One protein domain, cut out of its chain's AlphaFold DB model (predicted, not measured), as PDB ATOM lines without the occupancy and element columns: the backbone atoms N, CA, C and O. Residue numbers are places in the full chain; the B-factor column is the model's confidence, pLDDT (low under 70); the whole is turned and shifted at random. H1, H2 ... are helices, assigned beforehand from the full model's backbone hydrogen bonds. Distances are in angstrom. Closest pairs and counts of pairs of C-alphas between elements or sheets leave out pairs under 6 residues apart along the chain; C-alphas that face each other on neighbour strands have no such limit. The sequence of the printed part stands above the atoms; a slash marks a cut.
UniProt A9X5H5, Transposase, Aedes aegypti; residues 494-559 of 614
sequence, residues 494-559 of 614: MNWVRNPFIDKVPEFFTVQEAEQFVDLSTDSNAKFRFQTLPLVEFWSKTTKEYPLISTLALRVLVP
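Overview. This is residues 494 to 559 of the 614 residues of the protein "Transposase" of Aedes aegypti (UniProt A9X5H5). Four helices, H2 to H5, follow one another round a small ring, closed where residues 513 to 517 of H2 meet H5 about perpendicular, as an L; the short H1 sits over one opening. The printed part has 66 residues, with five named helices in chain order and no named strand: all helix. It is compact, radius of gyration of the C-alphas 10.6 A, spanning 29 by 28 by 21 A.

Arrangement. Start at H2, residues 511 to 522: its residues 513 to 517 alone touch H5, residues 547 to 557, about perpendicular at 85 degrees; the closest C-alphas, Glu 513 and Ile 549, are 5.9 A apart. Next find H4, residues 535 to 542, in a hairpin with H5: they touch, opposite ways at a shallow tilt of 19 degrees, closest C-alphas Trp 539 and Ser 550, 5.4 A. H3, residues 524 to 532, only just touches H4 with 3 pairs of C-alphas within 8 A, the closest Phe 530 and Phe 538, 5.8 A; this is a hairpin too. H1, residues 494 to 498, only just touches H5 with 3 such pairs, the closest Val 497 and Ala 553, 5.6 A. Every O i to N i+4 pair is within hydrogen-bond range in H2, H3, H4 and H5; H1 has 0 of 1, but 2 of 2 O i to N i+3.

Along the chain. Find C-alpha 511 at (-35.981, -9.917, 27.797); H2 runs 16.9 A from there. H5, 15.0 A, ends at C-alpha 557, (-54.380, -20.244, 19.825).

Size, cuts and confidence. The printed part has no cut; H1 to H2 is a long link, and no printed residue is under 70 in pLDDT.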
ATOM      1  N   MET A 494     -44.571 -18.980  14.773       90.38
ATOM      2  CA  MET A 494     -45.385 -19.498  15.876       90.38
ATOM      3  C   MET A 494     -44.983 -20.928  16.284       90.38
ATOM      4  O   MET A 494     -45.686 -21.567  17.065       90.38
ATOM      5  N   ASN A 495     -43.886 -21.477  15.749       90.62
ATOM      6  CA  ASN A 495     -43.462 -22.855  16.037       90.62
ATOM      7  C   ASN A 495     -43.132 -23.099  17.516       90.62
ATOM      8  O   ASN A 495     -43.427 -24.183  18.022       90.62
ATOM      9  N   TRP A 496     -42.666 -22.077  18.232       93.94
ATOM     10  CA  TRP A 496     -42.438 -22.135  19.673       93.94
ATOM     11  C   TRP A 496     -43.723 -22.451  20.458       93.94
ATOM     12  O   TRP A 496     -43.664 -23.079  21.511       93.94
ATOM     13  N   VAL A 497     -44.900 -22.098  19.919       95.50
ATOM     14  CA  VAL A 497     -46.203 -22.473  20.490       95.50
ATOM     15  C   VAL A 497     -46.490 -23.955  20.266       95.50
ATOM     16  O   VAL A 497     -47.062 -24.594  21.143       95.50
ATOM     17  N   ARG A 498     -46.097 -24.517  19.108       93.44
ATOM     18  CA  ARG A 498     -46.262 -25.951  18.806       93.44
ATOM     19  C   ARG A 498     -45.396 -26.809  19.714       93.44
ATOM     20  O   ARG A 498     -45.835 -27.880  20.112       93.44
ATOM     21  N   ASN A 499     -44.166 -26.374  19.980       93.75
ATOM     22  CA  ASN A 499     -43.239 -27.098  20.837       93.75
ATOM     23  C   ASN A 499     -42.248 -26.143  21.529       93.75
ATOM     24  O   ASN A 499     -41.208 -25.821  20.947       93.75
ATOM     25  N   PRO A 500     -42.517 -25.746  22.784       94.19
ATOM     26  CA  PRO A 500     -41.649 -24.821  23.510       94.19
ATOM     27  C   PRO A 500     -40.335 -25.453  24.006       94.19
ATOM     28  O   PRO A 500     -39.499 -24.750  24.557       94.19
ATOM     29  N   PHE A 501     -40.122 -26.763  23.812       93.81
ATOM     30  CA  PHE A 501     -38.943 -27.492  24.312       93.81
ATOM     31  C   PHE A 501     -37.881 -27.784  23.242       93.81
ATOM     32  O   PHE A 501     -36.848 -28.373  23.555       93.81
ATOM     33  N   ILE A 502     -38.157 -27.471  21.972       85.44
ATOM     34  CA  ILE A 502     -37.242 -27.738  20.842       85.44
ATOM     35  C   ILE A 502     -36.939 -26.462  20.047       85.44
ATOM     36  O   ILE A 502     -35.938 -26.408  19.332       85.44
ATOM     37  N   ASP A 503     -37.784 -25.438  20.151       77.00
ATOM     38  CA  ASP A 503     -37.581 -24.201  19.407       77.00
ATOM     39  C   ASP A 503     -36.549 -23.280  20.072       77.00
ATOM     40  O   ASP A 503     -36.285 -23.351  21.274       77.00
ATOM     41  N   LYS A 504     -35.956 -22.400  19.266       86.81
ATOM     42  CA  LYS A 504     -35.086 -21.334  19.765       86.81
ATOM     43  C   LYS A 504     -35.938 -20.214  20.349       86.81
ATOM     44  O   LYS A 504     -37.075 -20.012  19.925       86.81
ATOM     45  N   VAL A 505     -35.355 -19.454  21.276       88.12
ATOM     46  CA  VAL A 505     -35.970 -18.228  21.798       88.12
ATOM     47  C   VAL A 505     -36.317 -17.307  20.617       88.12
ATOM     48  O   VAL A 505     -35.412 -16.948  19.856       88.12
ATOM     49  N   PRO A 506     -37.596 -16.943  20.422       89.31
ATOM     50  CA  PRO A 506     -37.990 -16.044  19.346       89.31
ATOM     51  C   PRO A 506     -37.378 -14.644  19.494       89.31
ATOM     52  O   PRO A 506     -37.415 -14.052  20.567       89.31
ATOM     53  N   GLU A 507     -36.871 -14.076  18.395       88.62
ATOM     54  CA  GLU A 507     -36.180 -12.770  18.394       88.62
ATOM     55  C   GLU A 507     -37.079 -11.586  18.777       88.62
ATOM     56  O   GLU A 507     -36.593 -10.539  19.191       88.62
ATOM     57  N   PHE A 508     -38.395 -11.737  18.625       89.62
ATOM     58  CA  PHE A 508     -39.373 -10.698  18.941       89.62
ATOM     59  C   PHE A 508     -39.799 -10.689  20.415       89.62
ATOM     60  O   PHE A 508     -40.629  -9.861  20.790       89.62
ATOM     61  N   PHE A 509     -39.278 -11.602  21.240       93.62
ATOM     62  CA  PHE A 509     -39.538 -11.599  22.676       93.62
ATOM     63  C   PHE A 509     -38.794 -10.452  23.360       93.62
ATOM     64  O   PHE A 509     -37.640 -10.146  23.060       93.62
ATOM     65  N   THR A 510     -39.456  -9.839  24.335       96.12
ATOM     66  CA  THR A 510     -38.790  -9.003  25.334       96.12
ATOM     67  C   THR A 510     -37.847  -9.850  26.189       96.12
ATOM     68  O   THR A 510     -37.970 -11.073  26.250       96.12
ATOM     69  N   VAL A 511     -36.922  -9.208  26.908       95.62
ATOM     70  CA  VAL A 511     -35.981  -9.917  27.797       95.62
ATOM     71  C   VAL A 511     -36.723 -10.781  28.824       95.62
ATOM     72  O   VAL A 511     -36.376 -11.941  28.999       95.62
ATOM     73  N   GLN A 512     -37.800 -10.265  29.423       96.56
ATOM     74  CA  GLN A 512     -38.591 -10.999  30.420       96.56
ATOM     75  C   GLN A 512     -39.328 -12.209  29.820       96.56
ATOM     76  O   GLN A 512     -39.415 -13.263  30.446       96.56
ATOM     77  N   GLU A 513     -39.858 -12.075  28.601       95.94
ATOM     78  CA  GLU A 513     -40.484 -13.192  27.882       95.94
ATOM     79  C   GLU A 513     -39.444 -14.243  27.481       95.94
ATOM     80  O   GLU A 513     -39.701 -15.437  27.603       95.94
ATOM     81  N   ALA A 514     -38.258 -13.809  27.048       95.19
ATOM     82  CA  ALA A 514     -37.146 -14.685  26.704       95.19
ATOM     83  C   ALA A 514     -36.636 -15.477  27.917       95.19
ATOM     84  O   ALA A 514     -36.496 -16.694  27.820       95.19
ATOM     85  N   GLU A 515     -36.414 -14.820  29.058       95.81
ATOM     86  CA  GLU A 515     -36.017 -15.468  30.317       95.81
ATOM     87  C   GLU A 515     -37.052 -16.518  30.741       95.81
ATOM     88  O   GLU A 515     -36.715 -17.685  30.928       95.81
ATOM     89  N   GLN A 516     -38.337 -16.147  30.766       96.50
ATOM     90  CA  GLN A 516     -39.401 -17.075  31.142       96.50
ATOM     91  C   GLN A 516     -39.557 -18.241  30.149       96.50
ATOM     92  O   GLN A 516     -39.906 -19.355  30.547       96.50
ATOM     93  N   PHE A 517     -39.306 -18.012  28.856       96.62
ATOM     94  CA  PHE A 517     -39.292 -19.076  27.852       96.62
ATOM     95  C   PHE A 517     -38.132 -20.053  28.077       96.62
ATOM     96  O   PHE A 517     -38.331 -21.263  27.963       96.62
ATOM     97  N   VAL A 518     -36.939 -19.553  28.423       95.31
ATOM     98  CA  VAL A 518     -35.776 -20.391  28.754       95.31
ATOM     99  C   VAL A 518     -36.078 -21.266  29.971       95.31
ATOM    100  O   VAL A 518     -35.864 -22.481  29.909       95.31
ATOM    101  N   ASP A 519     -36.665 -20.690  31.020       96.44
ATOM    102  CA  ASP A 519     -37.075 -21.438  32.211       96.44
ATOM    103  C   ASP A 519     -38.091 -22.537  31.866       96.44
ATOM    104  O   ASP A 519     -37.903 -23.694  32.245       96.44
ATOM    105  N   LEU A 520     -39.130 -22.224  31.076       96.56
ATOM    106  CA  LEU A 520     -40.095 -23.232  30.618       96.56
ATOM    107  C   LEU A 520     -39.412 -24.340  29.806       96.56
ATOM    108  O   LEU A 520     -39.691 -25.519  30.014       96.56
ATOM    109  N   SER A 521     -38.531 -23.980  28.870       94.44
ATOM    110  CA  SER A 521     -37.899 -24.931  27.943       94.44
ATOM    111  C   SER A 521     -37.032 -25.984  28.648       94.44
ATOM    112  O   SER A 521     -36.771 -27.053  28.088       94.44
ATOM    113  N   THR A 522     -36.619 -25.705  29.888       93.75
ATOM    114  CA  THR A 522     -35.811 -26.597  30.729       93.75
ATOM    115  C   THR A 522     -36.607 -27.268  31.857       93.75
ATOM    116  O   THR A 522     -36.091 -28.188  32.498       93.75
ATOM    117  N   ASP A 523     -37.882 -26.911  32.058       96.12
ATOM    118  CA  ASP A 523     -38.753 -27.542  33.051       96.12
ATOM    119  C   ASP A 523     -39.202 -28.947  32.606       96.12
ATOM    120  O   ASP A 523     -40.027 -29.148  31.706       96.12
ATOM    121  N   SER A 524     -38.676 -29.957  33.301       95.25
ATOM    122  CA  SER A 524     -38.978 -31.370  33.055       95.25
ATOM    123  C   SER A 524     -40.429 -31.745  33.379       95.25
ATOM    124  O   SER A 524     -41.005 -32.602  32.703       95.25
ATOM    125  N   ASN A 525     -41.050 -31.105  34.372       95.19
ATOM    126  CA  ASN A 525     -42.439 -31.360  34.742       95.19
ATOM    127  C   ASN A 525     -43.404 -30.727  33.729       95.19
ATOM    128  O   ASN A 525     -44.369 -31.368  33.304       95.19
ATOM    129  N   ALA A 526     -43.133 -29.499  33.272       95.62
ATOM    130  CA  ALA A 526     -43.850 -28.925  32.132       95.62
ATOM    131  C   ALA A 526     -43.713 -29.803  30.880       95.62
ATOM    132  O   ALA A 526     -44.715 -30.065  30.216       95.62
ATOM    133  N   LYS A 527     -42.521 -30.338  30.593       95.81
ATOM    134  CA  LYS A 527     -42.301 -31.236  29.449       95.81
ATOM    135  C   LYS A 527     -43.129 -32.519  29.529       95.81
ATOM    136  O   LYS A 527     -43.710 -32.931  28.526       95.81
ATOM    137  N   PHE A 528     -43.233 -33.126  30.709       95.44
ATOM    138  CA  PHE A 528     -44.093 -34.294  30.923       95.44
ATOM    139  C   PHE A 528     -45.584 -33.957  30.735       95.44
ATOM    140  O   PHE A 528     -46.311 -34.676  30.045       95.44
ATOM    141  N   ARG A 529     -46.045 -32.820  31.278       95.75
ATOM    142  CA  ARG A 529     -47.418 -32.326  31.057       95.75
ATOM    143  C   ARG A 529     -47.699 -32.071  29.574       95.75
ATOM    144  O   ARG A 529     -48.752 -32.451  29.084       95.75
ATOM    145  N   PHE A 530     -46.753 -31.490  28.841       96.06
ATOM    146  CA  PHE A 530     -46.887 -31.234  27.405       96.06
ATOM    147  C   PHE A 530     -47.080 -32.515  26.580       96.06
ATOM    148  O   PHE A 530     -47.817 -32.512  25.602       96.06
ATOM    149  N   GLN A 531     -46.459 -33.628  26.981       94.25
ATOM    150  CA  GLN A 531     -46.619 -34.919  26.298       94.25
ATOM    151  C   GLN A 531     -47.978 -35.584  26.549       94.25
ATOM    152  O   GLN A 531     -48.368 -36.474  25.795       94.25
ATOM    153  N   THR A 532     -48.679 -35.189  27.612       94.81
ATOM    154  CA  THR A 532     -49.918 -35.838  28.067       94.81
ATOM    155  C   THR A 532     -51.163 -34.988  27.839       94.81
ATOM    156  O   THR A 532     -52.254 -35.540  27.705       94.81
ATOM    157  N   LEU A 533     -51.021 -33.664  27.773       95.00
ATOM    158  CA  LEU A 533     -52.130 -32.728  27.628       95.00
ATOM    159  C   LEU A 533     -52.302 -32.248  26.180       95.00
ATOM    160  O   LEU A 533     -51.315 -32.028  25.474       95.00
ATOM    161  N   PRO A 534     -53.545 -31.981  25.743       94.88
ATOM    162  CA  PRO A 534     -53.801 -31.190  24.548       94.88
ATOM    163  C   PRO A 534     -53.115 -29.819  24.620       94.88
ATOM    164  O   PRO A 534     -53.011 -29.216  25.687       94.88
ATOM    165  N   LEU A 535     -52.708 -29.287  23.464       95.31
ATOM    166  CA  LEU A 535     -51.882 -28.077  23.379       95.31
ATOM    167  C   LEU A 535     -52.478 -26.866  24.120       95.31
ATOM    168  O   LEU A 535     -51.776 -26.163  24.842       95.31
ATOM    169  N   VAL A 536     -53.778 -26.627  23.950       95.31
ATOM    170  CA  VAL A 536     -54.494 -25.504  24.580       95.31
ATOM    171  C   VAL A 536     -54.562 -25.675  26.096       95.31
ATOM    172  O   VAL A 536     -54.331 -24.721  26.837       95.31
ATOM    173  N   GLU A 537     -54.826 -26.898  26.555       96.19
ATOM    174  CA  GLU A 537     -54.904 -27.221  27.978       96.19
ATOM    175  C   GLU A 537     -53.534 -27.081  28.647       96.19
ATOM    176  O   GLU A 537     -53.442 -26.521  29.742       96.19
ATOM    177  N   PHE A 538     -52.468 -27.518  27.969       96.94
ATOM    178  CA  PHE A 538     -51.093 -27.293  28.401       96.94
ATOM    179  C   PHE A 538     -50.835 -25.799  28.610       96.94
ATOM    180  O   PHE A 538     -50.571 -25.385  29.735       96.94
ATOM    181  N   TRP A 539     -50.993 -24.973  27.571       97.06
ATOM    182  CA  TRP A 539     -50.726 -23.534  27.673       97.06
ATOM    183  C   TRP A 539     -51.606 -22.843  28.722       97.06
ATOM    184  O   TRP A 539     -51.129 -21.996  29.482       97.06
ATOM    185  N   SER A 540     -52.870 -23.252  28.854       96.19
ATOM    186  CA  SER A 540     -53.752 -22.689  29.875       96.19
ATOM    187  C   SER A 540     -53.343 -23.059  31.300       96.19
ATOM    188  O   SER A 540     -53.456 -22.215  32.189       96.19
ATOM    189  N   LYS A 541     -52.884 -24.289  31.553       95.12
ATOM    190  CA  LYS A 541     -52.437 -24.710  32.891       95.12
ATOM    191  C   LYS A 541     -51.078 -24.108  33.248       95.12
ATOM    192  O   LYS A 541     -50.890 -23.683  34.388       95.12
ATOM    193  N   THR A 542     -50.185 -23.997  32.269       95.06
ATOM    194  CA  THR A 542     -48.841 -23.413  32.400       95.06
ATOM    195  C   THR A 542     -48.879 -21.917  32.732       95.06
ATOM    196  O   THR A 542     -47.950 -21.404  33.347       95.06
ATOM    197  N   THR A 543     -49.992 -21.227  32.456       94.44
ATOM    198  CA  THR A 543     -50.176 -19.795  32.765       94.44
ATOM    199  C   THR A 543     -49.948 -19.443  34.243       94.44
ATOM    200  O   THR A 543     -49.534 -18.328  34.540       94.44
ATOM    201  N   LYS A 544     -50.179 -20.374  35.183       92.75
ATOM    202  CA  LYS A 544     -49.931 -20.126  36.617       92.75
ATOM    203  C   LYS A 544     -48.446 -19.977  36.956       92.75
ATOM    204  O   LYS A 544     -48.113 -19.234  37.871       92.75
ATOM    205  N   GLU A 545     -47.591 -20.708  36.250       95.38
ATOM    206  CA  GLU A 545     -46.148 -20.785  36.507       95.38
ATOM    207  C   GLU A 545     -45.379 -19.849  35.564       95.38
ATOM    208  O   GLU A 545     -44.478 -19.135  35.993       95.38
ATOM    209  N   TYR A 546     -45.799 -19.788  34.295       96.81
ATOM    210  CA  TYR A 546     -45.150 -19.016  33.236       96.81
ATOM    211  C   TYR A 546     -46.157 -18.088  32.524       96.81
ATOM    212  O   TYR A 546     -46.537 -18.337  31.370       96.81
ATOM    213  N   PRO A 547     -46.660 -17.037  33.203       96.69
ATOM    214  CA  PRO A 547     -47.787 -16.233  32.724       96.69
ATOM    215  C   PRO A 547     -47.535 -15.449  31.430       96.69
ATOM    216  O   PRO A 547     -48.446 -15.367  30.607       96.69
ATOM    217  N   LEU A 548     -46.344 -14.885  31.213       96.44
ATOM    218  CA  LEU A 548     -46.046 -14.041  30.045       96.44
ATOM    219  C   LEU A 548     -46.085 -14.870  28.760       96.44
ATOM    220  O   LEU A 548     -46.878 -14.603  27.855       96.44
ATOM    221  N   ILE A 549     -45.287 -15.938  28.716       96.19
ATOM    222  CA  ILE A 549     -45.154 -16.786  27.526       96.19
ATOM    223  C   ILE A 549     -46.407 -17.626  27.274       96.19
ATOM    224  O   ILE A 549     -46.796 -17.814  26.121       96.19
ATOM    225  N   SER A 550     -47.116 -18.034  28.332       96.69
ATOM    226  CA  SER A 550     -48.400 -18.722  28.173       96.69
ATOM    227  C   SER A 550     -49.481 -17.792  27.626       96.69
ATOM    228  O   SER A 550     -50.250 -18.200  26.760       96.69
ATOM    229  N   THR A 551     -49.519 -16.528  28.063       95.50
ATOM    230  CA  THR A 551     -50.461 -15.534  27.520       95.50
ATOM    231  C   THR A 551     -50.192 -15.285  26.037       95.50
ATOM    232  O   THR A 551     -51.122 -15.311  25.232       95.50
ATOM    233  N   LEU A 552     -48.925 -15.122  25.638       95.06
ATOM    234  CA  LEU A 552     -48.558 -14.995  24.225       95.06
ATOM    235  C   LEU A 552     -48.971 -16.223  23.402       95.06
ATOM    236  O   LEU A 552     -49.515 -16.074  22.306       95.06
ATOM    237  N   ALA A 553     -48.767 -17.431  23.932       96.38
ATOM    238  CA  ALA A 553     -49.157 -18.664  23.257       96.38
ATOM    239  C   ALA A 553     -50.680 -18.758  23.093       96.38
ATOM    240  O   ALA A 553     -51.180 -19.071  22.010       96.38
ATOM    241  N   LEU A 554     -51.444 -18.419  24.134       96.88
ATOM    242  CA  LEU A 554     -52.904 -18.389  24.070       96.88
ATOM    243  C   LEU A 554     -53.415 -17.322  23.096       96.88
ATOM    244  O   LEU A 554     -54.368 -17.592  22.372       96.88
ATOM    245  N   ARG A 555     -52.750 -16.168  22.971       95.75
ATOM    246  CA  ARG A 555     -53.073 -15.157  21.945       95.75
ATOM    247  C   ARG A 555     -52.844 -15.641  20.510       95.75
ATOM    248  O   ARG A 555     -53.442 -15.087  19.595       95.75
ATOM    249  N   VAL A 556     -52.044 -16.688  20.303       95.06
ATOM    250  CA  VAL A 556     -51.921 -17.383  19.008       95.06
ATOM    251  C   VAL A 556     -53.025 -18.433  18.816       95.06
ATOM    252  O   VAL A 556     -53.495 -18.637  17.697       95.06
ATOM    253  N   LEU A 557     -53.448 -19.108  19.888       96.75
ATOM    254  CA  LEU A 557     -54.380 -20.244  19.825       96.75
ATOM    255  C   LEU A 557     -55.863 -19.840  19.879       96.75
ATOM    256  O   LEU A 557     -56.683 -20.454  19.198       96.75
ATOM    257  N   VAL A 558     -56.212 -18.830  20.680       97.19
ATOM    258  CA  VAL A 558     -57.586 -18.338  20.878       97.19
ATOM    259  C   VAL A 558     -58.204 -17.757  19.604       97.19
ATOM    260  O   VAL A 558     -59.384 -18.012  19.383       97.19
ATOM    261  N   PRO A 559     -57.491 -17.021  18.729       97.06
ATOM    262  CA  PRO A 559     -58.067 -16.559  17.473       97.06
ATOM    263  C   PRO A 559     -58.693 -17.678  16.634       97.06
ATOM    264  O   PRO A 559     -58.138 -18.765  16.459       97.06
TER     265      PRO A 559